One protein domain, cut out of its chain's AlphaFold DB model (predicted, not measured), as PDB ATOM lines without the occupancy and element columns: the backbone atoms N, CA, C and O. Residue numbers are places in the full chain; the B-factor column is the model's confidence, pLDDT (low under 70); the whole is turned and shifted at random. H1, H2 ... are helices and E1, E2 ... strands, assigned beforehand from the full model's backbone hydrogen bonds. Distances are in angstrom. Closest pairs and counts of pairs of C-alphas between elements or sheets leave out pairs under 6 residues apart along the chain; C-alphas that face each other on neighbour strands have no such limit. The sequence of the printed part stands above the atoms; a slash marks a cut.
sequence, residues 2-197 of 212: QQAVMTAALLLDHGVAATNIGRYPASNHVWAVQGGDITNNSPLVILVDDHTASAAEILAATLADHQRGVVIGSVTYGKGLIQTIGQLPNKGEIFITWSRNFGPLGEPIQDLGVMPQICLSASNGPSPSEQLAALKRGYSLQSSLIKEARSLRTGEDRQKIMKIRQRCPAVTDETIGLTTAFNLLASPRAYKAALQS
ATOM      1  N   GLN A   2     151.469 173.682  96.841       89.88
ATOM      2  CA  GLN A   2     151.179 175.109  97.058       89.88
ATOM      3  C   GLN A   2     149.849 175.376  97.786       89.88
ATOM      4  O   GLN A   2     149.833 176.132  98.748       89.88
ATOM      5  N   GLN A   3     148.767 174.695  97.395       92.50
ATOM      6  CA  GLN A   3     147.466 174.839  98.060       92.50
ATOM      7  C   GLN A   3     147.496 174.438  99.544       92.50
ATOM      8  O   GLN A   3     146.938 175.150 100.362       92.50
ATOM      9  N   ALA A   4     148.214 173.373  99.922       93.06
ATOM     10  CA  ALA A   4     148.348 172.990 101.331       93.06
ATOM     11  C   ALA A   4     149.081 174.063 102.148       93.06
ATOM     12  O   ALA A   4     148.684 174.358 103.269       93.06
ATOM     13  N   VAL A   5     150.117 174.676 101.568       94.06
ATOM     14  CA  VAL A   5     150.875 175.766 102.203       94.06
ATOM     15  C   VAL A   5     150.003 177.013 102.358       94.06
ATOM     16  O   VAL A   5     150.002 177.629 103.417       94.06
ATOM     17  N   MET A   6     149.213 177.353 101.335       93.75
ATOM     18  CA  MET A   6     148.264 178.469 101.387       93.75
ATOM     19  C   MET A   6     147.160 178.237 102.421       93.75
ATOM     20  O   MET A   6     146.840 179.145 103.177       93.75
ATOM     21  N   THR A   7     146.610 177.023 102.506       95.62
ATOM     22  CA  THR A   7     145.632 176.673 103.544       95.62
ATOM     23  C   THR A   7     146.253 176.730 104.937       95.62
ATOM     24  O   THR A   7     145.634 177.264 105.851       95.62
ATOM     25  N   ALA A   8     147.487 176.245 105.108       95.12
ATOM     26  CA  ALA A   8     148.203 176.364 106.375       95.12
ATOM     27  C   ALA A   8     148.426 177.835 106.769       95.12
ATOM     28  O   ALA A   8     148.278 178.167 107.939       95.12
ATOM     29  N   ALA A   9     148.688 178.725 105.805       94.75
ATOM     30  CA  ALA A   9     148.860 180.165 106.032       94.75
ATOM     31  C   ALA A   9     147.605 180.884 106.553       94.75
ATOM     32  O   ALA A   9     147.711 181.983 107.089       94.75
ATOM     33  N   LEU A  10     146.421 180.276 106.437       95.56
ATOM     34  CA  LEU A  10     145.207 180.801 107.067       95.56
ATOM     35  C   LEU A  10     145.150 180.502 108.572       95.56
ATOM     36  O   LEU A  10     144.346 181.089 109.282       95.56
ATOM     37  N   LEU A  11     145.954 179.552 109.050       96.12
ATOM     38  CA  LEU A  11     145.884 178.996 110.405       96.12
ATOM     39  C   LEU A  11     147.200 179.167 111.179       96.12
ATOM     40  O   LEU A  11     147.247 178.897 112.376       96.12
ATOM     41  N   LEU A  12     148.272 179.574 110.497       93.19
ATOM     42  CA  LEU A  12     149.621 179.744 111.022       93.19
ATOM     43  C   LEU A  12     150.208 181.063 110.527       93.19
ATOM     44  O   LEU A  12     150.217 181.333 109.327       93.19
ATOM     45  N   ASP A  13     150.780 181.831 111.451       91.62
ATOM     46  CA  ASP A  13     151.398 183.120 111.135       91.62
ATOM     47  C   ASP A  13     152.710 182.947 110.356       91.62
ATOM     48  O   ASP A  13     152.975 183.643 109.375       91.62
ATOM     49  N   HIS A  14     153.553 182.010 110.793       92.56
ATOM     50  CA  HIS A  14     154.862 181.764 110.200       92.56
ATOM     51  C   HIS A  14     155.358 180.343 110.477       92.56
ATOM     52  O   HIS A  14     154.902 179.678 111.404       92.56
ATOM     53  N   GLY A  15     156.330 179.884 109.686       92.94
ATOM     54  CA  GLY A  15     157.020 178.614 109.910       92.94
ATOM     55  C   GLY A  15     157.387 177.906 108.613       92.94
ATOM     56  O   GLY A  15     157.130 178.405 107.523       92.94
ATOM     57  N   VAL A  16     157.990 176.724 108.710       95.06
ATOM     58  CA  VAL A  16     158.186 175.835 107.552       95.06
ATOM     59  C   VAL A  16     157.009 174.865 107.488       95.06
ATOM     60  O   VAL A  16     156.736 174.204 108.481       95.06
ATOM     61  N   ALA A  17     156.320 174.771 106.351       94.44
ATOM     62  CA  ALA A  17     155.289 173.757 106.114       94.44
ATOM     63  C   ALA A  17     155.895 172.416 105.694       94.44
ATOM     64  O   ALA A  17     155.499 171.355 106.164       94.44
ATOM     65  N   ALA A  18     156.862 172.454 104.782       95.06
ATOM     66  CA  ALA A  18     157.517 171.254 104.294       95.06
ATOM     67  C   ALA A  18     158.833 171.587 103.608       95.06
ATOM     68  O   ALA A  18     159.036 172.697 103.107       95.06
ATOM     69  N   THR A  19     159.698 170.584 103.520       95.19
ATOM     70  CA  THR A  19     160.911 170.653 102.708       95.19
ATOM     71  C   THR A  19     160.884 169.586 101.625       95.19
ATOM     72  O   THR A  19     160.485 168.444 101.849       95.19
ATOM     73  N   ASN A  20     161.337 169.963 100.442       94.62
ATOM     74  CA  ASN A  20     161.567 169.093  99.308       94.62
ATOM     75  C   ASN A  20     163.050 168.822  99.196       94.62
ATOM     76  O   ASN A  20     163.842 169.762  99.155       94.62
ATOM     77  N   ILE A  21     163.412 167.546  99.125       93.94
ATOM     78  CA  ILE A  21     164.793 167.136  98.885       93.94
ATOM     79  C   ILE A  21     164.799 166.104  97.765       93.94
ATOM     80  O   ILE A  21     164.081 165.099  97.818       93.94
ATOM     81  N   GLY A  22     165.599 166.346  96.735       92.94
ATOM     82  CA  GLY A  22     165.816 165.394  95.657       92.94
ATOM     83  C   GLY A  22     167.270 165.346  95.205       92.94
ATOM     84  O   GLY A  22     168.173 165.857  95.859       92.94
ATOM     85  N   ARG A  23     167.501 164.644  94.092       90.62
ATOM     86  CA  ARG A  23     168.855 164.373  93.577       90.62
ATOM     87  C   ARG A  23     169.499 165.592  92.917       90.62
ATOM     88  O   ARG A  23     170.719 165.692  92.896       90.62
ATOM     89  N   TYR A  24     168.686 166.483  92.358       90.12
ATOM     90  CA  TYR A  24     169.150 167.679  91.667       90.12
ATOM     91  C   TYR A  24     168.963 168.887  92.583       90.12
ATOM     92  O   TYR A  24     167.889 169.019  93.161       90.12
ATOM     93  N   PRO A  25     169.930 169.814  92.688       90.00
ATOM     94  CA  PRO A  25     169.776 171.000  93.533       90.00
ATOM     95  C   PRO A  25     168.500 171.803  93.239       90.00
ATOM     96  O   PRO A  25     167.852 172.283  94.162       90.00
ATOM     97  N   ALA A  26     168.089 171.871  91.967       89.25
ATOM     98  CA  ALA A  26     166.861 172.539  91.533       89.25
ATOM     99  C   ALA A  26     165.561 171.853  92.000       89.25
ATOM    100  O   ALA A  26     164.487 172.435  91.871       89.25
ATOM    101  N   SER A  27     165.626 170.619  92.508       88.94
ATOM    102  CA  SER A  27     164.470 169.933  93.090       88.94
ATOM    103  C   SER A  27     164.315 170.161  94.590       88.94
ATOM    104  O   SER A  27     163.302 169.754  95.166       88.94
ATOM    105  N   ASN A  28     165.284 170.836  95.211       94.12
ATOM    106  CA  ASN A  28     165.218 171.203  96.613       94.12
ATOM    107  C   ASN A  28     164.409 172.489  96.780       94.12
ATOM    108  O   ASN A  28     164.635 173.472  96.078       94.12
ATOM    109  N   HIS A  29     163.475 172.494  97.725       94.25
ATOM    110  CA  HIS A  29     162.638 173.661  97.989       94.25
ATOM    111  C   HIS A  29     162.185 173.680  99.446       94.25
ATOM    112  O   HIS A  29     161.841 172.639  99.997       94.25
ATOM    113  N   VAL A  30     162.168 174.856 100.068       95.44
ATOM    114  CA  VAL A  30     161.599 175.046 101.408       95.44
ATOM    115  C   VAL A  30     160.286 175.789 101.243       95.44
ATOM    116  O   VAL A  30     160.260 176.917 100.761       95.44
ATOM    117  N   TRP A  31     159.192 175.157 101.651       95.06
ATOM    118  CA  TRP A  31     157.879 175.783 101.655       95.06
ATOM    119  C   TRP A  31     157.669 176.457 102.999       95.06
ATOM    120  O   TRP A  31     157.328 175.800 103.981       95.06
ATOM    121  N   ALA A  32     157.903 177.762 103.046       94.25
ATOM    122  CA  ALA A  32     157.587 178.570 104.212       94.25
ATOM    123  C   ALA A  32     156.117 179.005 104.190       94.25
ATOM    124  O   ALA A  32     155.548 179.289 103.135       94.25
ATOM    125  N   VAL A  33     155.525 179.069 105.374       93.06
ATOM    126  CA  VAL A  33     154.251 179.719 105.642       93.06
ATOM    127  C   VAL A  33     154.546 181.147 106.076       93.06
ATOM    128  O   VAL A  33     155.387 181.374 106.946       93.06
ATOM    129  N   GLN A  34     153.853 182.093 105.457       89.31
ATOM    130  CA  GLN A  34     153.744 183.476 105.904       89.31
ATOM    131  C   GLN A  34     152.282 183.859 105.740       89.31
ATOM    132  O   GLN A  34     151.773 183.907 104.619       89.31
ATOM    133  N   GLY A  35     151.598 184.042 106.858       88.12
ATOM    134  CA  GLY A  35     150.156 184.188 106.885       88.12
ATOM    135  C   GLY A  35     149.682 184.924 108.122       88.12
ATOM    136  O   GLY A  35     150.421 185.703 108.723       88.12
ATOM    137  N   GLY A  36     148.432 184.674 108.480       89.38
ATOM    138  CA  GLY A  36     147.830 185.176 109.703       89.38
ATOM    139  C   GLY A  36     146.767 184.192 110.150       89.38
ATOM    140  O   GLY A  36     145.897 183.841 109.351       89.38
ATOM    141  N   ASP A  37     146.850 183.727 111.395       92.69
ATOM    142  CA  ASP A  37     145.851 182.820 111.953       92.69
ATOM    143  C   ASP A  37     144.492 183.522 112.075       92.69
ATOM    144  O   ASP A  37     144.197 184.208 113.057       92.69
ATOM    145  N   ILE A  38     143.623 183.292 111.089       94.00
ATOM    146  CA  ILE A  38     142.286 183.897 111.014       94.00
ATOM    147  C   ILE A  38     141.375 183.456 112.163       94.00
ATOM    148  O   ILE A  38     140.315 184.039 112.379       94.00
ATOM    149  N   THR A  39     141.751 182.395 112.874       93.06
ATOM    150  CA  THR A  39     140.948 181.813 113.947       93.06
ATOM    151  C   THR A  39     141.397 182.282 115.334       93.06
ATOM    152  O   THR A  39     140.827 181.836 116.331       93.06
ATOM    153  N   ASN A  40     142.385 183.184 115.427       91.81
ATOM    154  CA  ASN A  40     142.887 183.759 116.680       91.81
ATOM    155  C   ASN A  40     143.243 182.695 117.737       91.81
ATOM    156  O   ASN A  40     142.783 182.766 118.878       91.81
ATOM    157  N   ASN A  41     144.042 181.689 117.368       90.88
ATOM    158  CA  ASN A  41     144.422 180.563 118.230       90.88
ATOM    159  C   ASN A  41     143.243 179.725 118.755       90.88
ATOM    160  O   ASN A  41     143.378 179.016 119.757       90.88
ATOM    161  N   SER A  42     142.087 179.757 118.082       95.00
ATOM    162  CA  SER A  42     140.985 178.858 118.424       95.00
ATOM    163  C   SER A  42     141.434 177.392 118.305       95.00
ATOM    164  O   SER A  42     142.156 177.047 117.356       95.00
ATOM    165  N   PRO A  43     141.021 176.513 119.242       96.81
ATOM    166  CA  PRO A  43     141.349 175.097 119.184       96.81
ATOM    167  C   PRO A  43     140.931 174.466 117.851       96.81
ATOM    168  O   PRO A  43     139.774 174.536 117.443       96.81
ATOM    169  N   LEU A  44     141.897 173.838 117.186       96.94
ATOM    170  CA  LEU A  44     141.750 173.195 115.886       96.94
ATOM    171  C   LEU A  44     142.008 171.691 115.998       96.94
ATOM    172  O   LEU A  44     143.013 171.260 116.577       96.94
ATOM    173  N   VAL A  45     141.122 170.901 115.398       97.88
ATOM    174  CA  VAL A  45     141.279 169.456 115.217       97.88
ATOM    175  C   VAL A  45     141.274 169.138 113.728       97.88
ATOM    176  O   VAL A  45     140.478 169.696 112.978       97.88
ATOM    177  N   ILE A  46     142.159 168.236 113.314       97.69
ATOM    178  CA  ILE A  46     142.282 167.756 111.937       97.69
ATOM    179  C   ILE A  46     141.942 166.270 111.946       97.69
ATOM    180  O   ILE A  46     142.595 165.490 112.639       97.69
ATOM    181  N   LEU A  47     140.914 165.887 111.196       96.94
ATOM    182  CA  LEU A  47     140.536 164.490 111.021       96.94
ATOM    183  C   LEU A  47     141.257 163.919 109.804       96.94
ATOM    184  O   LEU A  47     141.255 164.543 108.744       96.94
ATOM    185  N   VAL A  48     141.888 162.760 109.979       96.94
ATOM    186  CA  VAL A  48     142.626 162.063 108.919       96.94
ATOM    187  C   VAL A  48     142.349 160.566 108.942       96.94
ATOM    188  O   VAL A  48     141.961 159.986 109.958       96.94
ATOM    189  N   ASP A  49     142.614 159.928 107.818       95.75
ATOM    190  CA  ASP A  49     142.476 158.495 107.608       95.75
ATOM    191  C   ASP A  49     143.606 157.959 106.714       95.75
ATOM    192  O   ASP A  49     144.490 158.702 106.283       95.75
ATOM    193  N   ASP A  50     143.569 156.666 106.404       95.12
ATOM    194  CA  ASP A  50     144.529 156.002 105.523       95.12
ATOM    195  C   ASP A  50     144.423 156.438 104.048       95.12
ATOM    196  O   ASP A  50     145.343 156.185 103.266       95.12
ATOM    197  N   HIS A  51     143.352 157.145 103.677       95.25
ATOM    198  CA  HIS A  51     143.143 157.729 102.350       95.25
ATOM    199  C   HIS A  51     143.678 159.166 102.244       95.25
ATOM    200  O   HIS A  51     143.891 159.684 101.142       95.25
ATOM    201  N   THR A  52     143.965 159.805 103.377       96.88
ATOM    202  CA  THR A  52     144.595 161.120 103.453       96.88
ATOM    203  C   THR A  52     145.999 161.035 102.855       96.88
ATOM    204  O   THR A  52     146.871 160.338 103.371       96.88
ATOM    205  N   ALA A  53     146.235 161.733 101.742       96.25
ATOM    206  CA  ALA A  53     147.462 161.583 100.959       96.25
ATOM    207  C   ALA A  53     148.004 162.916 100.418       96.25
ATOM    208  O   ALA A  53     147.259 163.867 100.162       96.25
ATOM    209  N   SER A  54     149.311 162.963 100.137       94.19
ATOM    210  CA  SER A  54     149.959 164.052  99.394       94.19
ATOM    211  C   SER A  54     149.777 165.416 100.081       94.19
ATOM    212  O   SER A  54     150.239 165.615 101.200       94.19
ATOM    213  N   ALA A  55     149.119 166.382  99.435       93.62
ATOM    214  CA  ALA A  55     148.946 167.734  99.960       93.62
ATOM    215  C   ALA A  55     148.229 167.760 101.325       93.62
ATOM    216  O   ALA A  55     148.576 168.584 102.166       93.62
ATOM    217  N   ALA A  56     147.282 166.845 101.560       96.81
ATOM    218  CA  ALA A  56     146.568 166.755 102.833       96.81
ATOM    219  C   ALA A  56     147.483 166.292 103.979       96.81
ATOM    220  O   ALA A  56     147.386 166.806 105.090       96.81
ATOM    221  N   GLU A  57     148.436 165.398 103.694       97.25
ATOM    222  CA  GLU A  57     149.447 164.969 104.667       97.25
ATOM    223  C   GLU A  57     150.369 166.127 105.041       97.25
ATOM    224  O   GLU A  57     150.667 166.322 106.213       97.25
ATOM    225  N   ILE A  58     150.762 166.950 104.065       96.56
ATOM    226  CA  ILE A  58     151.576 168.142 104.327       96.56
ATOM    227  C   ILE A  58     150.832 169.132 105.216       96.56
ATOM    228  O   ILE A  58     151.415 169.638 106.172       96.56
ATOM    229  N   LEU A  59     149.552 169.389 104.943       97.12
ATOM    230  CA  LEU A  59     148.736 170.268 105.779       97.12
ATOM    231  C   LEU A  59     148.622 169.726 107.215       97.12
ATOM    232  O   LEU A  59     148.862 170.468 108.166       97.12
ATOM    233  N   ALA A  60     148.313 168.436 107.370       97.69
ATOM    234  CA  ALA A  60     148.191 167.796 108.678       97.69
ATOM    235  C   ALA A  60     149.516 167.822 109.459       97.69
ATOM    236  O   ALA A  60     149.525 168.221 110.623       97.69
ATOM    237  N   ALA A  61     150.633 167.463 108.815       96.50
ATOM    238  CA  ALA A  61     151.967 167.505 109.413       96.50
ATOM    239  C   ALA A  61     152.348 168.929 109.829       96.50
ATOM    240  O   ALA A  61     152.759 169.144 110.963       96.50
ATOM    241  N   THR A  62     152.129 169.910 108.946       96.19
ATOM    242  CA  THR A  62     152.416 171.327 109.216       96.19
ATOM    243  C   THR A  62     151.701 171.796 110.480       96.19
ATOM    244  O   THR A  62     152.327 172.303 111.407       96.19
ATOM    245  N   LEU A  63     150.385 171.600 110.552       96.81
ATOM    246  CA  LEU A  63     149.598 172.067 111.691       96.81
ATOM    247  C   LEU A  63     149.922 171.300 112.982       96.81
ATOM    248  O   LEU A  63     149.886 171.892 114.061       96.81
ATOM    249  N   ALA A  64     150.252 170.009 112.889       96.75
ATOM    250  CA  ALA A  64     150.649 169.204 114.041       96.75
ATOM    251  C   ALA A  64     152.018 169.618 114.600       96.75
ATOM    252  O   ALA A  64     152.160 169.796 115.809       96.75
ATOM    253  N   ASP A  65     153.012 169.785 113.730       95.38
ATOM    254  CA  ASP A  65     154.404 170.064 114.100       95.38
ATOM    255  C   ASP A  65     154.609 171.474 114.641       95.38
ATOM    256  O   ASP A  65     155.409 171.676 115.553       95.38
ATOM    257  N   HIS A  66     153.823 172.436 114.160       95.06
ATOM    258  CA  HIS A  66     153.755 173.775 114.752       95.06
ATOM    259  C   HIS A  66     152.892 173.837 116.017       95.06
ATOM    260  O   HIS A  66     152.642 174.924 116.530       95.06
ATOM    261  N   GLN A  67     152.412 172.693 116.523       95.00
ATOM    262  CA  GLN A  67     151.508 172.609 117.677       95.00
ATOM    263  C   GLN A  67     150.272 173.512 117.531       95.00
ATOM    264  O   GLN A  67     149.725 174.009 118.516       95.00
ATOM    265  N   ARG A  68     149.810 173.706 116.293       95.69
ATOM    266  CA  ARG A  68     148.643 174.534 115.988       95.69
ATOM    267  C   ARG A  68     147.351 173.739 116.001       95.69
ATOM    268  O   ARG A  68     146.315 174.267 116.392       95.69
ATOM    269  N   GLY A  69     147.395 172.486 115.566       96.94
ATOM    270  CA  GLY A  69     146.236 171.606 115.511       96.94
ATOM    271  C   GLY A  69     146.545 170.213 116.042       96.94
ATOM    272  O   GLY A  69     147.683 169.742 116.000       96.94
ATOM    273  N   VAL A  70     145.508 169.536 116.529       98.25
ATOM    274  CA  VAL A  70     145.595 168.131 116.946       98.25
ATOM    275  C   VAL A  70     145.067 167.250 115.821       98.25
ATOM    276  O   VAL A  70     143.914 167.397 115.420       98.25
ATOM    277  N   VAL A  71     145.885 166.321 115.330       98.12
ATOM    278  CA  VAL A  71     145.478 165.326 114.335       98.12
ATOM    279  C   VAL A  71     144.875 164.117 115.049       98.12
ATOM    280  O   VAL A  71     145.477 163.553 115.967       98.12
ATOM    281  N   ILE A  72     143.676 163.724 114.631       97.38
ATOM    282  CA  ILE A  72     142.916 162.593 115.167       97.38
ATOM    283  C   ILE A  72     142.538 161.691 113.994       97.38
ATOM    284  O   ILE A  72     142.069 162.187 112.972       97.38
ATOM    285  N   GLY A  73     142.728 160.380 114.124       96.19
ATOM    286  CA  GLY A  73     142.441 159.491 113.004       96.19
ATOM    287  C   GLY A  73     143.175 158.165 113.025       96.19
ATOM    288  O   GLY A  73     143.456 157.603 114.085       96.19
ATOM    289  N   SER A  74     143.513 157.695 111.830       95.94
ATOM    290  CA  SER A  74     144.489 156.627 111.601       95.94
ATOM    291  C   SER A  74     145.747 157.171 110.923       95.94
ATOM    292  O   SER A  74     145.794 158.341 110.543       95.94
ATOM    293  N   VAL A  75     146.800 156.356 110.827       96.44
ATOM    294  CA  VAL A  75     147.995 156.745 110.068       96.44
ATOM    295  C   VAL A  75     147.639 157.003 108.603       96.44
ATOM    296  O   VAL A  75     146.947 156.199 107.979       96.44
ATOM    297  N   THR A  76     148.132 158.112 108.053       97.69
ATOM    298  CA  THR A  76     147.808 158.522 106.681       97.69
ATOM    299  C   THR A  76     148.494 157.659 105.621       97.69
ATOM    300  O   THR A  76     149.306 156.775 105.921       97.69
ATOM    301  N   TYR A  77     148.181 157.893 104.347       97.12
ATOM    302  CA  TYR A  77     148.629 157.045 103.243       97.12
ATOM    303  C   TYR A  77     150.161 156.886 103.175       97.12
ATOM    304  O   TYR A  77     150.674 155.776 103.050       97.12
ATOM    305  N   GLY A  78     150.919 157.975 103.306       95.69
ATOM    306  CA  GLY A  78     152.376 158.007 103.163       95.69
ATOM    307  C   GLY A  78     152.848 158.345 101.751       95.69
ATOM    308  O   GLY A  78     153.857 157.802 101.288       95.69
ATOM    309  N   LYS A  79     152.130 159.222 101.032       94.12
ATOM    310  CA  LYS A  79     152.486 159.648  99.669       94.12
ATOM    311  C   LYS A  79     153.365 160.895  99.727       94.12
ATOM    312  O   LYS A  79     152.920 162.022  99.516       94.12
ATOM    313  N   GLY A  80     154.653 160.672  99.956       91.38
ATOM    314  CA  GLY A  80     155.669 161.715 100.074       91.38
ATOM    315  C   GLY A  80     156.463 162.008  98.798       91.38
ATOM    316  O   GLY A  80     157.413 162.780  98.862       91.38
ATOM    317  N   LEU A  81     156.148 161.407  97.648       92.62
ATOM    318  CA  LEU A  81     156.865 161.671  96.392       92.62
ATOM    319  C   LEU A  81     156.217 162.803  95.589       92.62
ATOM    320  O   LEU A  81     155.017 162.782  95.322       92.62
ATOM    321  N   ILE A  82     157.038 163.743  95.116       90.12
ATOM    322  CA  ILE A  82     156.660 164.677  94.050       90.12
ATOM    323  C   ILE A  82     157.131 164.108  92.720       90.12
ATOM    324  O   ILE A  82     158.299 163.740  92.570       90.12
ATOM    325  N   GLN A  83     156.225 164.072  91.750       89.12
ATOM    326  CA  GLN A  83     156.510 163.665  90.382       89.12
ATOM    327  C   GLN A  83     156.452 164.881  89.458       89.12
ATOM    328  O   GLN A  83     155.627 165.772  89.650       89.12
ATOM    329  N   THR A  84     157.339 164.904  88.470       86.81
ATOM    330  CA  THR A  84     157.298 165.831  87.338       86.81
ATOM    331  C   THR A  84     156.913 165.061  86.078       86.81
ATOM    332  O   THR A  84     157.220 163.868  85.966       86.81
ATOM    333  N   ILE A  85     156.227 165.734  85.155       88.50
ATOM    334  CA  ILE A  85     155.773 165.160  83.887       88.50
ATOM    335  C   ILE A  85     156.638 165.739  82.773       88.50
ATOM    336  O   ILE A  85     156.683 166.952  82.578       88.50
ATOM    337  N   GLY A  86     157.341 164.864  82.059       89.19
ATOM    338  CA  GLY A  86     158.063 165.211  80.839       89.19
ATOM    339  C   GLY A  86     157.260 164.811  79.605       89.19
ATOM    340  O   GLY A  86     156.706 163.715  79.564       89.19
ATOM    341  N   GLN A  87     157.222 165.681  78.597       92.69
ATOM    342  CA  GLN A  87     156.646 165.366  77.288       92.69
ATOM    343  C   GLN A  87     157.714 164.741  76.387       92.69
ATOM    344  O   GLN A  87     158.843 165.232  76.317       92.69
ATOM    345  N   LEU A  88     157.362 163.660  75.695       93.50
ATOM    346  CA  LEU A  88     158.234 162.968  74.751       93.50
ATOM    347  C   LEU A  88     157.947 163.418  73.306       93.50
ATOM    348  O   LEU A  88     156.821 163.819  72.996       93.50
ATOM    349  N   PRO A  89     158.916 163.298  72.374       94.31
ATOM    350  CA  PRO A  89     158.730 163.710  70.976       94.31
ATOM    351  C   PRO A  89     157.555 163.029  70.256       94.31
ATOM    352  O   PRO A  89     157.003 163.573  69.305       94.31
ATOM    353  N   ASN A  90     157.148 161.845  70.717       94.62
ATOM    354  CA  ASN A  90     156.020 161.082  70.185       94.62
ATOM    355  C   ASN A  90     154.666 161.435  70.837       94.62
ATOM    356  O   ASN A  90     153.712 160.682  70.655       94.62
ATOM    357  N   LYS A  91     154.575 162.537  71.598       93.31
ATOM    358  CA  LYS A  91     153.402 162.929  72.410       93.31
ATOM    359  C   LYS A  91     153.076 161.972  73.566       93.31
ATOM    360  O   LYS A  91     151.979 162.027  74.113       93.31
ATOM    361  N   GLY A  92     154.001 161.082  73.922       93.19
ATOM    362  CA  GLY A  92     153.919 160.310  75.157       93.19
ATOM    363  C   GLY A  92     154.339 161.142  76.369       93.19
ATOM    364  O   GLY A  92     155.019 162.160  76.234       93.19
ATOM    365  N   GLU A  93     153.992 160.668  77.560       95.19
ATOM    366  CA  GLU A  93     154.350 161.312  78.823       95.19
ATOM    367  C   GLU A  93     155.236 160.392  79.662       95.19
ATOM    368  O   GLU A  93     155.035 159.177  79.705       95.19
ATOM    369  N   ILE A  94     156.214 160.975  80.351       92.19
ATOM    370  CA  ILE A  94     157.041 160.274  81.329       92.19
ATOM    371  C   ILE A  94     156.856 160.892  82.711       92.19
ATOM    372  O   ILE A  94     157.018 162.096  82.906       92.19
ATOM    373  N   PHE A  95     156.543 160.042  83.688       91.50
ATOM    374  CA  PHE A  95     156.410 160.426  85.088       91.50
ATOM    375  C   PHE A  95     157.711 160.111  85.813       91.50
ATOM    376  O   PHE A  95     158.094 158.949  85.952       91.50
ATOM    377  N   ILE A  96     158.393 161.146  86.295       90.12
ATOM    378  CA  ILE A  96     159.680 161.002  86.977       90.12
ATOM    379  C   ILE A  96     159.544 161.537  88.394       90.12
ATOM    380  O   ILE A  96     159.090 162.659  88.608       90.12
ATOM    381  N   THR A  97     159.975 160.758  89.386       90.44
ATOM    382  CA  THR A  97     160.087 161.253  90.762       90.44
ATOM    383  C   THR A  97     161.158 162.341  90.840       90.44
ATOM    384  O   THR A  97     162.341 162.094  90.586       90.44
ATOM    385  N   TRP A  98     160.731 163.545  91.211       91.19
ATOM    386  CA  TRP A  98     161.540 164.761  91.252       91.19
ATOM    387  C   TRP A  98     162.178 164.992  92.627       91.19
ATOM    388  O   TRP A  98     163.383 165.235  92.742       91.19
ATOM    389  N   SER A  99     161.376 164.859  93.685       93.12
ATOM    390  CA  SER A  99     161.796 165.094  95.071       93.12
ATOM    391  C   SER A  99     160.945 164.295  96.056       93.12
ATOM    392  O   SER A  99     159.851 163.842  95.713       93.12
ATOM    393  N   ARG A 100     161.416 164.189  97.298       93.81
ATOM    394  CA  ARG A 100     160.653 163.697  98.449       93.81
ATOM    395  C   ARG A 100     160.222 164.864  99.330       93.81
ATOM    396  O   ARG A 100     160.984 165.817  99.476       93.81
ATOM    397  N   ASN A 101     159.034 164.757  99.910       94.19
ATOM    398  CA  ASN A 101     158.513 165.675 100.910       94.19
ATOM    399  C   ASN A 101     158.908 165.224 102.316       94.19
ATOM    400  O   ASN A 101     158.789 164.046 102.668       94.19
ATOM    401  N   PHE A 102     159.304 166.203 103.111       94.44
ATOM    402  CA  PHE A 102     159.605 166.084 104.524       94.44
ATOM    403  C   PHE A 102     158.709 167.039 105.295       94.44
ATOM    404  O   PHE A 102     158.466 168.160 104.826       94.44
ATOM    405  N   GLY A 103     158.235 166.591 106.454       93.12
ATOM    406  CA  GLY A 103     157.525 167.458 107.381       93.12
ATOM    407  C   GLY A 103     158.447 168.521 107.986       93.12
ATOM    408  O   GLY A 103     159.668 168.501 107.764       93.12
ATOM    409  N   PRO A 104     157.880 169.487 108.723       92.88
ATOM    410  CA  PRO A 104     158.649 170.573 109.320       92.88
ATOM    411  C   PRO A 104     159.793 170.109 110.232       92.88
ATOM    412  O   PRO A 104     160.839 170.759 110.267       92.88
ATOM    413  N   LEU A 105     159.633 168.976 110.926       91.06
ATOM    414  CA  LEU A 105     160.654 168.404 111.811       91.06
ATOM    415  C   LEU A 105     161.671 167.501 111.082       91.06
ATOM    416  O   LEU A 105     162.567 166.930 111.714       91.06
ATOM    417  N   GLY A 106     161.593 167.414 109.750       90.62
ATOM    418  CA  GLY A 106     162.544 166.693 108.901       90.62
ATOM    419  C   GLY A 106     162.279 165.191 108.780       90.62
ATOM    420  O   GLY A 106     163.113 164.458 108.244       90.62
ATOM    421  N   GLU A 107     161.139 164.711 109.264       90.38
ATOM    422  CA  GLU A 107     160.682 163.343 109.083       90.38
ATOM    423  C   GLU A 107     160.177 163.105 107.647       90.38
ATOM    424  O   GLU A 107     159.555 163.985 107.039       90.38
ATOM    425  N   PRO A 108     160.450 161.930 107.056       93.25
ATOM    426  CA  PRO A 108     159.950 161.599 105.733       93.25
ATOM    427  C   PRO A 108     158.449 161.294 105.788       93.25
ATOM    428  O   PRO A 108     158.011 160.435 106.548       93.25
ATOM    429  N   ILE A 109     157.670 161.925 104.906       95.19
ATOM    430  CA  ILE A 109     156.249 161.575 104.727       95.19
ATOM    431  C   ILE A 109     156.105 160.266 103.943       95.19
ATOM    432  O   ILE A 109     155.158 159.508 104.139       95.19
ATOM    433  N   GLN A 110     157.055 159.985 103.048       95.56
ATOM    434  CA  GLN A 110     157.019 158.794 102.205       95.56
ATOM    435  C   GLN A 110     157.044 157.511 103.045       95.56
ATOM    436  O   GLN A 110     157.860 157.381 103.953       95.56
ATOM    437  N   ASP A 111     156.175 156.564 102.688       93.44
ATOM    438  CA  ASP A 111     155.977 155.241 103.301       93.44
ATOM    439  C   ASP A 111     155.396 155.262 104.723       93.44
ATOM    440  O   ASP A 111     154.612 154.378 105.063       93.44
ATOM    441  N   LEU A 112     155.726 156.256 105.549       94.19
ATOM    442  CA  LEU A 112     155.220 156.375 106.918       94.19
ATOM    443  C   LEU A 112     153.859 157.072 106.999       94.19
ATOM    444  O   LEU A 112     152.985 156.583 107.708       94.19
ATOM    445  N   GLY A 113     153.698 158.193 106.295       95.94
ATOM    446  CA  GLY A 113     152.589 159.123 106.502       95.94
ATOM    447  C   GLY A 113     152.714 159.942 107.790       95.94
ATOM    448  O   GLY A 113     153.751 159.972 108.453       95.94
ATOM    449  N   VAL A 114     151.631 160.625 108.139       97.06
ATOM    450  CA  VAL A 114     151.459 161.411 109.356       97.06
ATOM    451  C   VAL A 114     150.828 160.525 110.417       97.06
ATOM    452  O   VAL A 114     149.748 159.962 110.234       97.06
ATOM    453  N   MET A 115     151.513 160.412 111.552       96.62
ATOM    454  CA  MET A 115     151.003 159.699 112.715       96.62
ATOM    455  C   MET A 115     150.103 160.630 113.546       96.62
ATOM    456  O   MET A 115     150.594 161.675 113.989       96.62
ATOM    457  N   PRO A 116     148.825 160.280 113.792       97.12
ATOM    458  CA  PRO A 116     147.911 161.142 114.534       97.12
ATOM    459  C   PRO A 116     148.278 161.229 116.025       97.12
ATOM    460  O   PRO A 116     148.731 160.254 116.630       97.12
ATOM    461  N   GLN A 117     148.025 162.391 116.642       97.50
ATOM    462  CA  GLN A 117     148.171 162.583 118.090       97.50
ATOM    463  C   GLN A 117     147.182 161.744 118.908       97.50
ATOM    464  O   GLN A 117     147.487 161.370 120.042       97.50
ATOM    465  N   ILE A 118     146.010 161.449 118.338       96.94
ATOM    466  CA  ILE A 118     145.017 160.536 118.910       96.94
ATOM    467  C   ILE A 118     144.676 159.484 117.862       96.94
ATOM    468  O   ILE A 118     144.113 159.803 116.813       96.94
ATOM    469  N   CYS A 119     145.007 158.229 118.153       95.94
ATOM    470  CA  CYS A 119     144.649 157.129 117.271       95.94
ATOM    471  C   CYS A 119     143.217 156.677 117.531       95.94
ATOM    472  O   CYS A 119     142.864 156.388 118.673       95.94
ATOM    473  N   LEU A 120     142.409 156.574 116.482       95.00
ATOM    474  CA  LEU A 120     141.044 156.063 116.574       95.00
ATOM    475  C   LEU A 120     140.975 154.532 116.488       95.00
ATOM    476  O   LEU A 120     139.974 153.938 116.882       95.00
ATOM    477  N   SER A 121     142.039 153.880 116.012       91.12
ATOM    478  CA  SER A 121     142.101 152.422 115.923       91.12
ATOM    479  C   SER A 121     142.515 151.811 117.259       91.12
ATOM    480  O   SER A 121     143.607 152.069 117.760       91.12
ATOM    481  N   ALA A 122     141.653 150.961 117.817       81.56
ATOM    482  CA  ALA A 122     141.895 150.260 119.080       81.56
ATOM    483  C   ALA A 122     142.548 148.872 118.900       81.56
ATOM    484  O   ALA A 122     142.638 148.100 119.847       81.56
ATOM    485  N   SER A 123     142.968 148.522 117.681       82.12
ATOM    486  CA  SER A 123     143.434 147.164 117.353       82.12
ATOM    487  C   SER A 123     144.785 146.801 117.981       82.12
ATOM    488  O   SER A 123     144.950 145.690 118.469       82.12
ATOM    489  N   ASN A 124     145.738 147.736 117.993       83.00
ATOM    490  CA  ASN A 124     147.125 147.506 118.427       83.00
ATOM    491  C   ASN A 124     147.624 148.587 119.406       83.00
ATOM    492  O   ASN A 124     148.823 148.860 119.498       83.00
ATOM    493  N   GLY A 125     146.704 149.249 120.108       85.69
ATOM    494  CA  GLY A 125     147.004 150.391 120.963       85.69
ATOM    495  C   GLY A 125     145.865 150.719 121.928       85.69
ATOM    496  O   GLY A 125     144.838 150.043 121.915       85.69
ATOM    497  N   PRO A 126     146.042 151.745 122.779       91.56
ATOM    498  CA  PRO A 126     144.994 152.183 123.691       91.56
ATOM    499  C   PRO A 126     143.773 152.655 122.902       91.56
ATOM    500  O   PRO A 126     143.899 153.335 121.883       91.56
ATOM    501  N   SER A 127     142.585 152.351 123.403       92.75
ATOM    502  CA  SER A 127     141.336 152.827 122.817       92.75
ATOM    503  C   SER A 127     141.240 154.366 122.841       92.75
ATOM    504  O   SER A 127     141.902 155.029 123.653       92.75
ATOM    505  N   PRO A 128     140.397 154.980 121.991       93.56
ATOM    506  CA  PRO A 128     140.240 156.439 121.966       93.56
ATOM    507  C   PRO A 128     139.775 157.019 123.308       93.56
ATOM    508  O   PRO A 128     140.208 158.100 123.711       93.56
ATOM    509  N   SER A 129     138.935 156.283 124.042       93.62
ATOM    510  CA  SER A 129     138.457 156.672 125.372       93.62
ATOM    511  C   SER A 129     139.576 156.652 126.420       93.62
ATOM    512  O   SER A 129     139.677 157.590 127.214       93.62
ATOM    513  N   GLU A 130     140.456 155.647 126.399       95.75
ATOM    514  CA  GLU A 130     141.637 155.577 127.270       95.75
ATOM    515  C   GLU A 130     142.630 156.704 126.975       95.75
ATOM    516  O   GLU A 130     143.122 157.358 127.899       95.75
ATOM    517  N   GLN A 131     142.883 156.978 125.691       96.75
ATOM    518  CA  GLN A 131     143.719 158.101 125.270       96.75
ATOM    519  C   GLN A 131     143.139 159.430 125.769       96.75
ATOM    520  O   GLN A 131     143.853 160.215 126.392       96.75
ATOM    521  N   LEU A 132     141.837 159.667 125.585       96.44
ATOM    522  CA  LEU A 132     141.184 160.886 126.059       96.44
ATOM    523  C   LEU A 132     141.212 161.006 127.593       96.44
ATOM    524  O   LEU A 132     141.407 162.102 128.123       96.44
ATOM    525  N   ALA A 133     141.050 159.901 128.324       97.12
ATOM    526  CA  ALA A 133     141.154 159.889 129.782       97.12
ATOM    527  C   ALA A 133     142.568 160.262 130.261       97.12
ATOM    528  O   ALA A 133     142.711 161.062 131.191       97.12
ATOM    529  N   ALA A 134     143.610 159.744 129.607       97.56
ATOM    530  CA  ALA A 134     144.997 160.126 129.867       97.56
ATOM    531  C   ALA A 134     145.246 161.615 129.568       97.56
ATOM    532  O   ALA A 134     145.803 162.336 130.400       97.56
ATOM    533  N   LEU A 135     144.737 162.114 128.438       97.81
ATOM    534  CA  LEU A 135     144.857 163.523 128.059       97.81
ATOM    535  C   LEU A 135     144.184 164.446 129.079       97.81
ATOM    536  O   LEU A 135     144.770 165.450 129.482       97.81
ATOM    537  N   LYS A 136     143.002 164.079 129.587       97.25
ATOM    538  CA  LYS A 136     142.332 164.810 130.679       97.25
ATOM    539  C   LYS A 136     143.173 164.851 131.962       97.25
ATOM    540  O   LYS A 136     143.108 165.833 132.699       97.25
ATOM    541  N   ARG A 137     144.008 163.836 132.211       97.25
ATOM    542  CA  ARG A 137     144.999 163.826 133.306       97.25
ATOM    543  C   ARG A 137     146.263 164.631 132.978       97.25
ATOM    544  O   ARG A 137     147.010 164.968 133.893       97.25
ATOM    545  N   GLY A 138     146.456 165.047 131.730       95.94
ATOM    546  CA  GLY A 138     147.530 165.947 131.298       95.94
ATOM    547  C   GLY A 138     148.717 165.261 130.622       95.94
ATOM    548  O   GLY A 138     149.765 165.885 130.512       95.94
ATOM    549  N   TYR A 139     148.586 164.006 130.184       96.06
ATOM    550  CA  TYR A 139     149.644 163.296 129.460       96.06
ATOM    551  C   TYR A 139     149.084 162.540 128.251       96.06
ATOM    552  O   TYR A 139     147.924 162.137 128.246       96.06
ATOM    553  N   SER A 140     149.906 162.331 127.220       96.44
ATOM    554  CA  SER A 140     149.514 161.592 126.014       96.44
ATOM    555  C   SER A 140     150.174 160.217 125.963       96.44
ATOM    556  O   SER A 140     151.403 160.107 126.007       96.44
ATOM    557  N   LEU A 141     149.350 159.177 125.795       96.06
ATOM    558  CA  LEU A 141     149.796 157.798 125.565       96.06
ATOM    559  C   LEU A 141     150.499 157.626 124.205       96.06
ATOM    560  O   LEU A 141     151.308 156.716 124.051       96.06
ATOM    561  N   GLN A 142     150.244 158.526 123.249       95.00
ATOM    562  CA  GLN A 142     150.809 158.472 121.896       95.00
ATOM    563  C   GLN A 142     152.155 159.180 121.749       95.00
ATOM    564  O   GLN A 142     152.817 159.032 120.722       95.00
ATOM    565  N   SER A 143     152.612 159.902 122.775       94.56
ATOM    566  CA  SER A 143     153.858 160.682 122.714       94.56
ATOM    567  C   SER A 143     155.077 159.846 122.302       94.56
ATOM    568  O   SER A 143     155.944 160.333 121.581       94.56
ATOM    569  N   SER A 144     155.170 158.590 122.754       93.56
ATOM    570  CA  SER A 144     156.289 157.702 122.405       93.56
ATOM    571  C   SER A 144     156.251 157.288 120.933       93.56
ATOM    572  O   SER A 144     157.272 157.373 120.255       93.56
ATOM    573  N   LEU A 145     155.072 156.915 120.425       93.94
ATOM    574  CA  LEU A 145     154.849 156.557 119.023       93.94
ATOM    575  C   LEU A 145     155.151 157.731 118.088       93.94
ATOM    576  O   LEU A 145     155.828 157.574 117.081       93.94
ATOM    577  N   ILE A 146     154.678 158.919 118.446       94.94
ATOM    578  CA  ILE A 146     154.892 160.156 117.693       94.94
ATOM    579  C   ILE A 146     156.375 160.508 117.600       94.94
ATOM    580  O   ILE A 146     156.856 160.853 116.520       94.94
ATOM    581  N   LYS A 147     157.103 160.414 118.718       94.12
ATOM    582  CA  LYS A 147     158.550 160.648 118.742       94.12
ATOM    583  C   LYS A 147     159.295 159.618 117.898       94.12
ATOM    584  O   LYS A 147     160.183 159.994 117.143       94.12
ATOM    585  N   GLU A 148     158.914 158.347 117.995       93.62
ATOM    586  CA  GLU A 148     159.488 157.272 117.184       93.62
ATOM    587  C   GLU A 148     159.248 157.518 115.685       93.62
ATOM    588  O   GLU A 148     160.202 157.535 114.909       93.62
ATOM    589  N   ALA A 149     158.009 157.824 115.291       93.12
ATOM    590  CA  ALA A 149     157.634 158.158 113.918       93.12
ATOM    591  C   ALA A 149     158.451 159.345 113.368       93.12
ATOM    592  O   ALA A 149     159.027 159.249 112.289       93.12
ATOM    593  N   ARG A 150     158.588 160.428 114.144       91.88
ATOM    594  CA  ARG A 150     159.355 161.629 113.751       91.88
ATOM    595  C   ARG A 150     160.878 161.448 113.805       91.88
ATOM    596  O   ARG A 150     161.629 162.249 113.247       91.88
ATOM    597  N   SER A 151     161.363 160.391 114.458       91.44
ATOM    598  CA  SER A 151     162.789 160.036 114.457       91.44
ATOM    599  C   SER A 151     163.227 159.303 113.188       91.44
ATOM    600  O   SER A 151     164.427 159.227 112.921       91.44
ATOM    601  N   LEU A 152     162.278 158.803 112.385       90.94
ATOM    602  CA  LEU A 152     162.587 158.105 111.143       90.94
ATOM    603  C   LEU A 152     163.289 159.022 110.143       90.94
ATOM    604  O   LEU A 152     163.046 160.229 110.065       90.94
ATOM    605  N   ARG A 153     164.180 158.427 109.355       88.56
ATOM    606  CA  ARG A 153     164.928 159.088 108.284       88.56
ATOM    607  C   ARG A 153     164.747 158.326 106.977       88.56
ATOM    608  O   ARG A 153     164.201 157.227 106.935       88.56
ATOM    609  N   THR A 154     165.168 158.924 105.869       86.38
ATOM    610  CA  THR A 154     165.101 158.247 104.569       86.38
ATOM    611  C   THR A 154     165.974 157.000 104.543       86.38
ATOM    612  O   THR A 154     167.134 157.070 104.939       86.38
ATOM    613  N   GLY A 155     165.453 155.910 103.979       85.88
ATOM    614  CA  GLY A 155     166.191 154.649 103.844       85.88
ATOM    615  C   GLY A 155     166.080 153.722 105.055       85.88
ATOM    616  O   GLY A 155     166.753 152.698 105.082       85.88
ATOM    617  N   GLU A 156     165.240 154.063 106.034       89.81
ATOM    618  CA  GLU A 156     164.870 153.164 107.128       89.81
ATOM    619  C   GLU A 156     164.222 151.870 106.614       89.81
ATOM    620  O   GLU A 156     163.569 151.848 105.567       89.81
ATOM    621  N   ASP A 157     164.396 150.786 107.373       92.75
ATOM    622  CA  ASP A 157     163.877 149.470 107.005       92.75
ATOM    623  C   ASP A 157     162.342 149.463 106.923       92.75
ATOM    624  O   ASP A 157     161.628 149.931 107.818       92.75
ATOM    625  N   ARG A 158     161.814 148.854 105.858       92.06
ATOM    626  CA  ARG A 158     160.375 148.766 105.613       92.06
ATOM    627  C   ARG A 158     159.660 148.021 106.736       92.06
ATOM    628  O   ARG A 158     158.548 148.412 107.081       92.06
ATOM    629  N   GLN A 159     160.261 146.987 107.334       93.56
ATOM    630  CA  GLN A 159     159.603 146.280 108.441       93.56
ATOM    631  C   GLN A 159     159.465 147.180 109.671       93.56
ATOM    632  O   GLN A 159     158.418 147.171 110.318       93.56
ATOM    633  N   LYS A 160     160.482 147.999 109.966       94.12
ATOM    634  CA  LYS A 160     160.420 149.016 111.025       94.12
ATOM    635  C   LYS A 160     159.303 150.033 110.770       94.12
ATOM    636  O   LYS A 160     158.491 150.267 111.663       94.12
ATOM    637  N   ILE A 161     159.196 150.568 109.550       94.44
ATOM    638  CA  ILE A 161     158.119 151.506 109.177       94.44
ATOM    639  C   ILE A 161     156.743 150.843 109.343       94.44
ATOM    640  O   ILE A 161     155.842 151.425 109.945       94.44
ATOM    641  N   MET A 162     156.576 149.605 108.867       94.25
ATOM    642  CA  MET A 162     155.302 148.886 108.983       94.25
ATOM    643  C   MET A 162     154.913 148.618 110.440       94.25
ATOM    644  O   MET A 162     153.747 148.794 110.784       94.25
ATOM    645  N   LYS A 163     155.865 148.264 111.313       94.44
ATOM    646  CA  LYS A 163     155.605 148.095 112.754       94.44
ATOM    647  C   LYS A 163     155.083 149.382 113.393       94.44
ATOM    648  O   LYS A 163     154.135 149.332 114.169       94.44
ATOM    649  N   ILE A 164     155.660 150.532 113.037       94.62
ATOM    650  CA  ILE A 164     155.202 151.841 113.523       94.62
ATOM    651  C   ILE A 164     153.783 152.133 113.021       94.62
ATOM    652  O   ILE A 164     152.912 152.472 113.819       94.62
ATOM    653  N   ARG A 165     153.513 151.933 111.724       94.56
ATOM    654  CA  ARG A 165     152.173 152.130 111.139       94.56
ATOM    655  C   ARG A 165     151.114 151.232 111.771       94.56
ATOM    656  O   ARG A 165     150.000 151.676 112.027       94.56
ATOM    657  N   GLN A 166     151.461 149.981 112.064       94.06
ATOM    658  CA  GLN A 166     150.548 149.013 112.673       94.06
ATOM    659  C   GLN A 166     150.109 149.393 114.088       94.06
ATOM    660  O   GLN A 166     149.109 148.850 114.544       94.06
ATOM    661  N   ARG A 167     150.786 150.326 114.771       94.25
ATOM    662  CA  ARG A 167     150.342 150.853 116.075       94.25
ATOM    663  C   ARG A 167     149.148 151.806 115.960       94.25
ATOM    664  O   ARG A 167     148.501 152.069 116.968       94.25
ATOM    665  N   CYS A 168     148.852 152.312 114.760       94.62
ATOM    666  CA  CYS A 168     147.642 153.082 114.484       94.62
ATOM    667  C   CYS A 168     147.103 152.818 113.063       94.62
ATOM    668  O   CYS A 168     147.210 153.684 112.191       94.62
ATOM    669  N   PRO A 169     146.564 151.618 112.793       93.94
ATOM    670  CA  PRO A 169     146.113 151.244 111.458       93.94
ATOM    671  C   PRO A 169     144.782 151.922 111.101       93.94
ATOM    672  O   PRO A 169     144.198 152.630 111.923       93.94
ATOM    673  N   ALA A 170     144.309 151.692 109.872       92.31
ATOM    674  CA  ALA A 170     143.054 152.239 109.360       92.31
ATOM    675  C   ALA A 170     141.860 151.957 110.290       92.31
ATOM    676  O   ALA A 170     141.816 150.946 111.004       92.31
ATOM    677  N   VAL A 171     140.903 152.880 110.289       88.56
ATOM    678  CA  VAL A 171     139.699 152.847 111.129       88.56
ATOM    679  C   VAL A 171     138.503 152.592 110.228       88.56
ATOM    680  O   VAL A 171     138.410 153.169 109.155       88.56
ATOM    681  N   THR A 172     137.587 151.727 110.660       76.75
ATOM    682  CA  THR A 172     136.396 151.361 109.877       76.75
ATOM    683  C   THR A 172     135.156 152.175 110.236       76.75
ATOM    684  O   THR A 172     134.222 152.234 109.448       76.75
ATOM    685  N   ASP A 173     135.117 152.761 111.435       80.94
ATOM    686  CA  ASP A 173     134.001 153.579 111.914       80.94
ATOM    687  C   ASP A 173     134.372 155.063 111.861       80.94
ATOM    688  O   ASP A 173     135.156 155.550 112.673       80.94
ATOM    689  N   GLU A 174     133.800 155.795 110.909       70.12
ATOM    690  CA  GLU A 174     134.049 157.230 110.739       70.12
ATOM    691  C   GLU A 174     133.384 158.089 111.834       70.12
ATOM    692  O   GLU A 174     133.834 159.202 112.125       70.12
ATOM    693  N   THR A 175     132.339 157.586 112.507       79.81
ATOM    694  CA  THR A 175     131.548 158.371 113.475       79.81
ATOM    695  C   THR A 175     132.303 158.647 114.779       79.81
ATOM    696  O   THR A 175     132.090 159.673 115.443       79.81
ATOM    697  N   ILE A 176     133.257 157.777 115.122       87.12
ATOM    698  CA  ILE A 176     134.091 157.912 116.318       87.12
ATOM    699  C   ILE A 176     135.009 159.142 116.251       87.12
ATOM    700  O   ILE A 176     135.350 159.717 117.290       87.12
ATOM    701  N   GLY A 177     135.373 159.590 115.043       89.50
ATOM    702  CA  GLY A 177     136.265 160.729 114.837       89.50
ATOM    703  C   GLY A 177     135.658 162.042 115.315       89.50
ATOM    704  O   GLY A 177     136.266 162.738 116.131       89.50
ATOM    705  N   LEU A 178     134.428 162.342 114.890       92.62
ATOM    706  CA  LEU A 178     133.726 163.569 115.282       92.62
ATOM    707  C   LEU A 178     133.470 163.616 116.790       92.62
ATOM    708  O   LEU A 178     133.763 164.617 117.444       92.62
ATOM    709  N   THR A 179     132.993 162.512 117.367       93.69
ATOM    710  CA  THR A 179     132.732 162.426 118.810       93.69
ATOM    711  C   THR A 179     134.012 162.640 119.622       93.69
ATOM    712  O   THR A 179     134.014 163.366 120.619       93.69
ATOM    713  N   THR A 180     135.129 162.050 119.192       95.19
ATOM    714  CA  THR A 180     136.433 162.232 119.848       95.19
ATOM    715  C   THR A 180     136.926 163.675 119.719       95.19
ATOM    716  O   THR A 180     137.391 164.249 120.705       95.19
ATOM    717  N   ALA A 181     136.764 164.289 118.544       95.69
ATOM    718  CA  ALA A 181     137.130 165.680 118.293       95.69
ATOM    719  C   ALA A 181     136.368 166.654 119.205       95.69
ATOM    720  O   ALA A 181     136.993 167.458 119.897       95.69
ATOM    721  N   PHE A 182     135.037 166.545 119.280       95.69
ATOM    722  CA  PHE A 182     134.227 167.407 120.148       95.69
ATOM    723  C   PHE A 182     134.588 167.242 121.625       95.69
ATOM    724  O   PHE A 182     134.752 168.229 122.341       95.69
ATOM    725  N   ASN A 183     134.787 166.004 122.076       95.81
ATOM    726  CA  ASN A 183     135.192 165.733 123.452       95.81
ATOM    727  C   ASN A 183     136.576 166.302 123.799       95.81
ATOM    728  O   ASN A 183     136.800 166.722 124.938       95.81
ATOM    729  N   LEU A 184     137.507 166.307 122.841       97.25
ATOM    730  CA  LEU A 184     138.819 166.919 123.018       97.25
ATOM    731  C   LEU A 184     138.705 168.445 123.112       97.25
ATOM    732  O   LEU A 184     139.258 169.039 124.037       97.25
ATOM    733  N   LEU A 185     137.965 169.065 122.187       96.69
ATOM    734  CA  LEU A 185     137.753 170.516 122.137       96.69
ATOM    735  C   LEU A 185     137.035 171.041 123.389       96.69
ATOM    736  O   LEU A 185     137.342 172.132 123.863       96.69
ATOM    737  N   ALA A 186     136.144 170.241 123.981       96.50
ATOM    738  CA  ALA A 186     135.463 170.568 125.232       96.50
ATOM    739  C   ALA A 186     136.387 170.571 126.471       96.50
ATOM    740  O   ALA A 186     135.975 171.013 127.544       96.50
ATOM    741  N   SER A 187     137.628 170.076 126.367       96.69
ATOM    742  CA  SER A 187     138.569 169.996 127.488       96.69
ATOM    743  C   SER A 187     139.900 170.686 127.162       96.69
ATOM    744  O   SER A 187     140.805 170.054 126.611       96.69
ATOM    745  N   PRO A 188     140.102 171.949 127.593       96.56
ATOM    746  CA  PRO A 188     141.340 172.692 127.330       96.56
ATOM    747  C   PRO A 188     142.607 171.973 127.810       96.56
ATOM    748  O   PRO A 188     143.643 172.000 127.146       96.56
ATOM    749  N   ARG A 189     142.524 171.276 128.953       97.00
ATOM    750  CA  ARG A 189     143.633 170.473 129.489       97.00
ATOM    751  C   ARG A 189     143.974 169.296 128.577       97.00
ATOM    752  O   ARG A 189     145.152 169.078 128.305       97.00
ATOM    753  N   ALA A 190     142.964 168.562 128.108       97.62
ATOM    754  CA  ALA A 190     143.173 167.439 127.202       97.62
ATOM    755  C   ALA A 190     143.724 167.908 125.852       97.62
ATOM    756  O   ALA A 190     144.680 167.323 125.349       97.62
ATOM    757  N   TYR A 191     143.180 169.004 125.316       98.00
ATOM    758  CA  TYR A 191     143.652 169.619 124.079       98.00
ATOM    759  C   TYR A 191     145.130 170.026 124.173       98.00
ATOM    760  O   TYR A 191     145.941 169.629 123.337       98.00
ATOM    761  N   LYS A 192     145.520 170.723 125.251       97.25
ATOM    762  CA  LYS A 192     146.919 171.104 125.495       97.25
ATOM    763  C   LYS A 192     147.845 169.888 125.607       97.25
ATOM    764  O   LYS A 192     148.919 169.889 125.013       97.25
ATOM    765  N   ALA A 193     147.431 168.846 126.329       97.31
ATOM    766  CA  ALA A 193     148.211 167.615 126.451       97.31
ATOM    767  C   ALA A 193     148.382 166.892 125.102       97.31
ATOM    768  O   ALA A 193     149.424 166.285 124.855       97.31
ATOM    769  N   ALA A 194     147.383 166.973 124.219       97.38
ATOM    770  CA  ALA A 194     147.450 166.389 122.886       97.38
ATOM    771  C   ALA A 194     148.423 167.164 121.987       97.38
ATOM    772  O   ALA A 194     149.260 166.541 121.336       97.38
ATOM    773  N   LEU A 195     148.393 168.503 122.009       96.25
ATOM    774  CA  LEU A 195     149.367 169.340 121.295       96.25
ATOM    775  C   LEU A 195     150.811 169.034 121.721       96.25
ATOM    776  O   LEU A 195     151.682 168.836 120.879       96.25
ATOM    777  N   GLN A 196     151.047 168.895 123.027       94.75
ATOM    778  CA  GLN A 196     152.373 168.633 123.603       94.75
ATOM    779  C   GLN A 196     152.904 167.208 123.371       94.75
ATOM    780  O   GLN A 196     154.030 166.896 123.761       94.75
ATOM    781  N   SER A 197     152.114 166.325 122.750       93.88
ATOM    782  CA  SER A 197     152.588 164.991 122.363       93.88
ATOM    783  C   SER A 197     153.593 165.040 121.210       93.88
ATOM    784  O   SER A 197     154.423 164.137 121.083       93.88
TER     785      SER A 197
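What this domain is: This is residues 2 to 197 of the 212 residues of the protein "TSPc domain-containing protein" of Bombella sp. KACC 21507 (UniProt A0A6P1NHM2). Helix H2 sits in the middle of the body, between a strongly twisted, curled sheet of four strands, which also has H1 on the same face, and a small pair of parallel strands, E3 and E4, that has H6 over its other face. The hairpin of E5 and E6 runs out as an arm toward one end of the long axis, H3, H6 and H7 gather toward the other end, and the helical hairpin of H4 and H5 lies to one side. The 196 printed residues hold seven named helices and six named strands, in the order H1 E1 E2 E3 H2 E4 E5 E6 H3 H4 H5 H6 H7; the large sheet, E2 E1 E6 E5, is antiparallel, and the class is mixed, helices and strands. The whole is compact, with a radius of gyration of the C-alphas of 17.4 A, yet elongated, spanning 62 by 40 by 28 A.

How they stand to each other: Start with H1, residues 2 to 9, which is over E2, residues 29 to 34, at a height over the sheet of 7.7 A. E2 forms a hairpin with E1, residues 14 to 21, where N 17 and O 31 are 2.8 A apart. E3, residues 44 to 48, H2, residues 55 to 65, and E4, residues 69 to 73, form a strand-helix-strand unit, two parallel neighbour strands with a helix between, and its crossover is right-handed; N 46 and O 70 are 2.9 A apart. H2 is over E1, on the same face as H1, two layers with helices on one face of the sheet, and touches H1 at a shallow tilt of 29 degrees, closest at the C-alphas of Ala 4 and Leu 59, 5.2 A. Next, E5, residues 81 to 87, and E6, residues 93 to 102, form a hairpin, with N 86 and O 94 2.9 A apart. E6 is staggered: its residues 100 to 102 pair with E1, N 102 and O 19 being 2.8 A apart. H3, residues 128 to 137, touches H7, residues 188 to 195, closest at the C-alphas of Leu 135 and Ala 190, 4.3 A. H4, residues 143 to 151, and H5, residues 158 to 166, a helical hairpin, only just touch, with 3 pairs of C-alphas within 8 A, the closest Ala 149 and Ile 164, 6.8 A. H6, residues 175 to 185, comes closest to E3 at the C-alphas of Ala 181 and Val 45, 6.4 A. Every O i to N i+4 pair is within hydrogen-bond range in H1, H2, H3, H4, H5 and H7, and 6 of 7 are in H6.

Where its parts are: Find C-alpha 2 at (151.179, 175.109, 97.058), where H1 begins. E1 is 21.0 A long; E6, the longest strand, runs 26.7 A from C-alpha 93 at (154.350, 161.312, 78.823), and its antiparallel neighbour E5 is 19.5 A long. H2 is 15.3 A long and H6 16.2 A, and H7 ends at C-alpha 195, (149.367, 169.340, 121.295).

The domain as a whole: Look for the two C-alphas farthest apart at Asn 90 and Arg 137, 64.1 A. The printed part has no cut; the link from E6 to H3, residues 103 to 127, is long, and its residues 118 to 119 pair in parallel with residues 72 to 73 of E4. The mean pLDDT of the printed part is 93.6, and no printed residue is under 70.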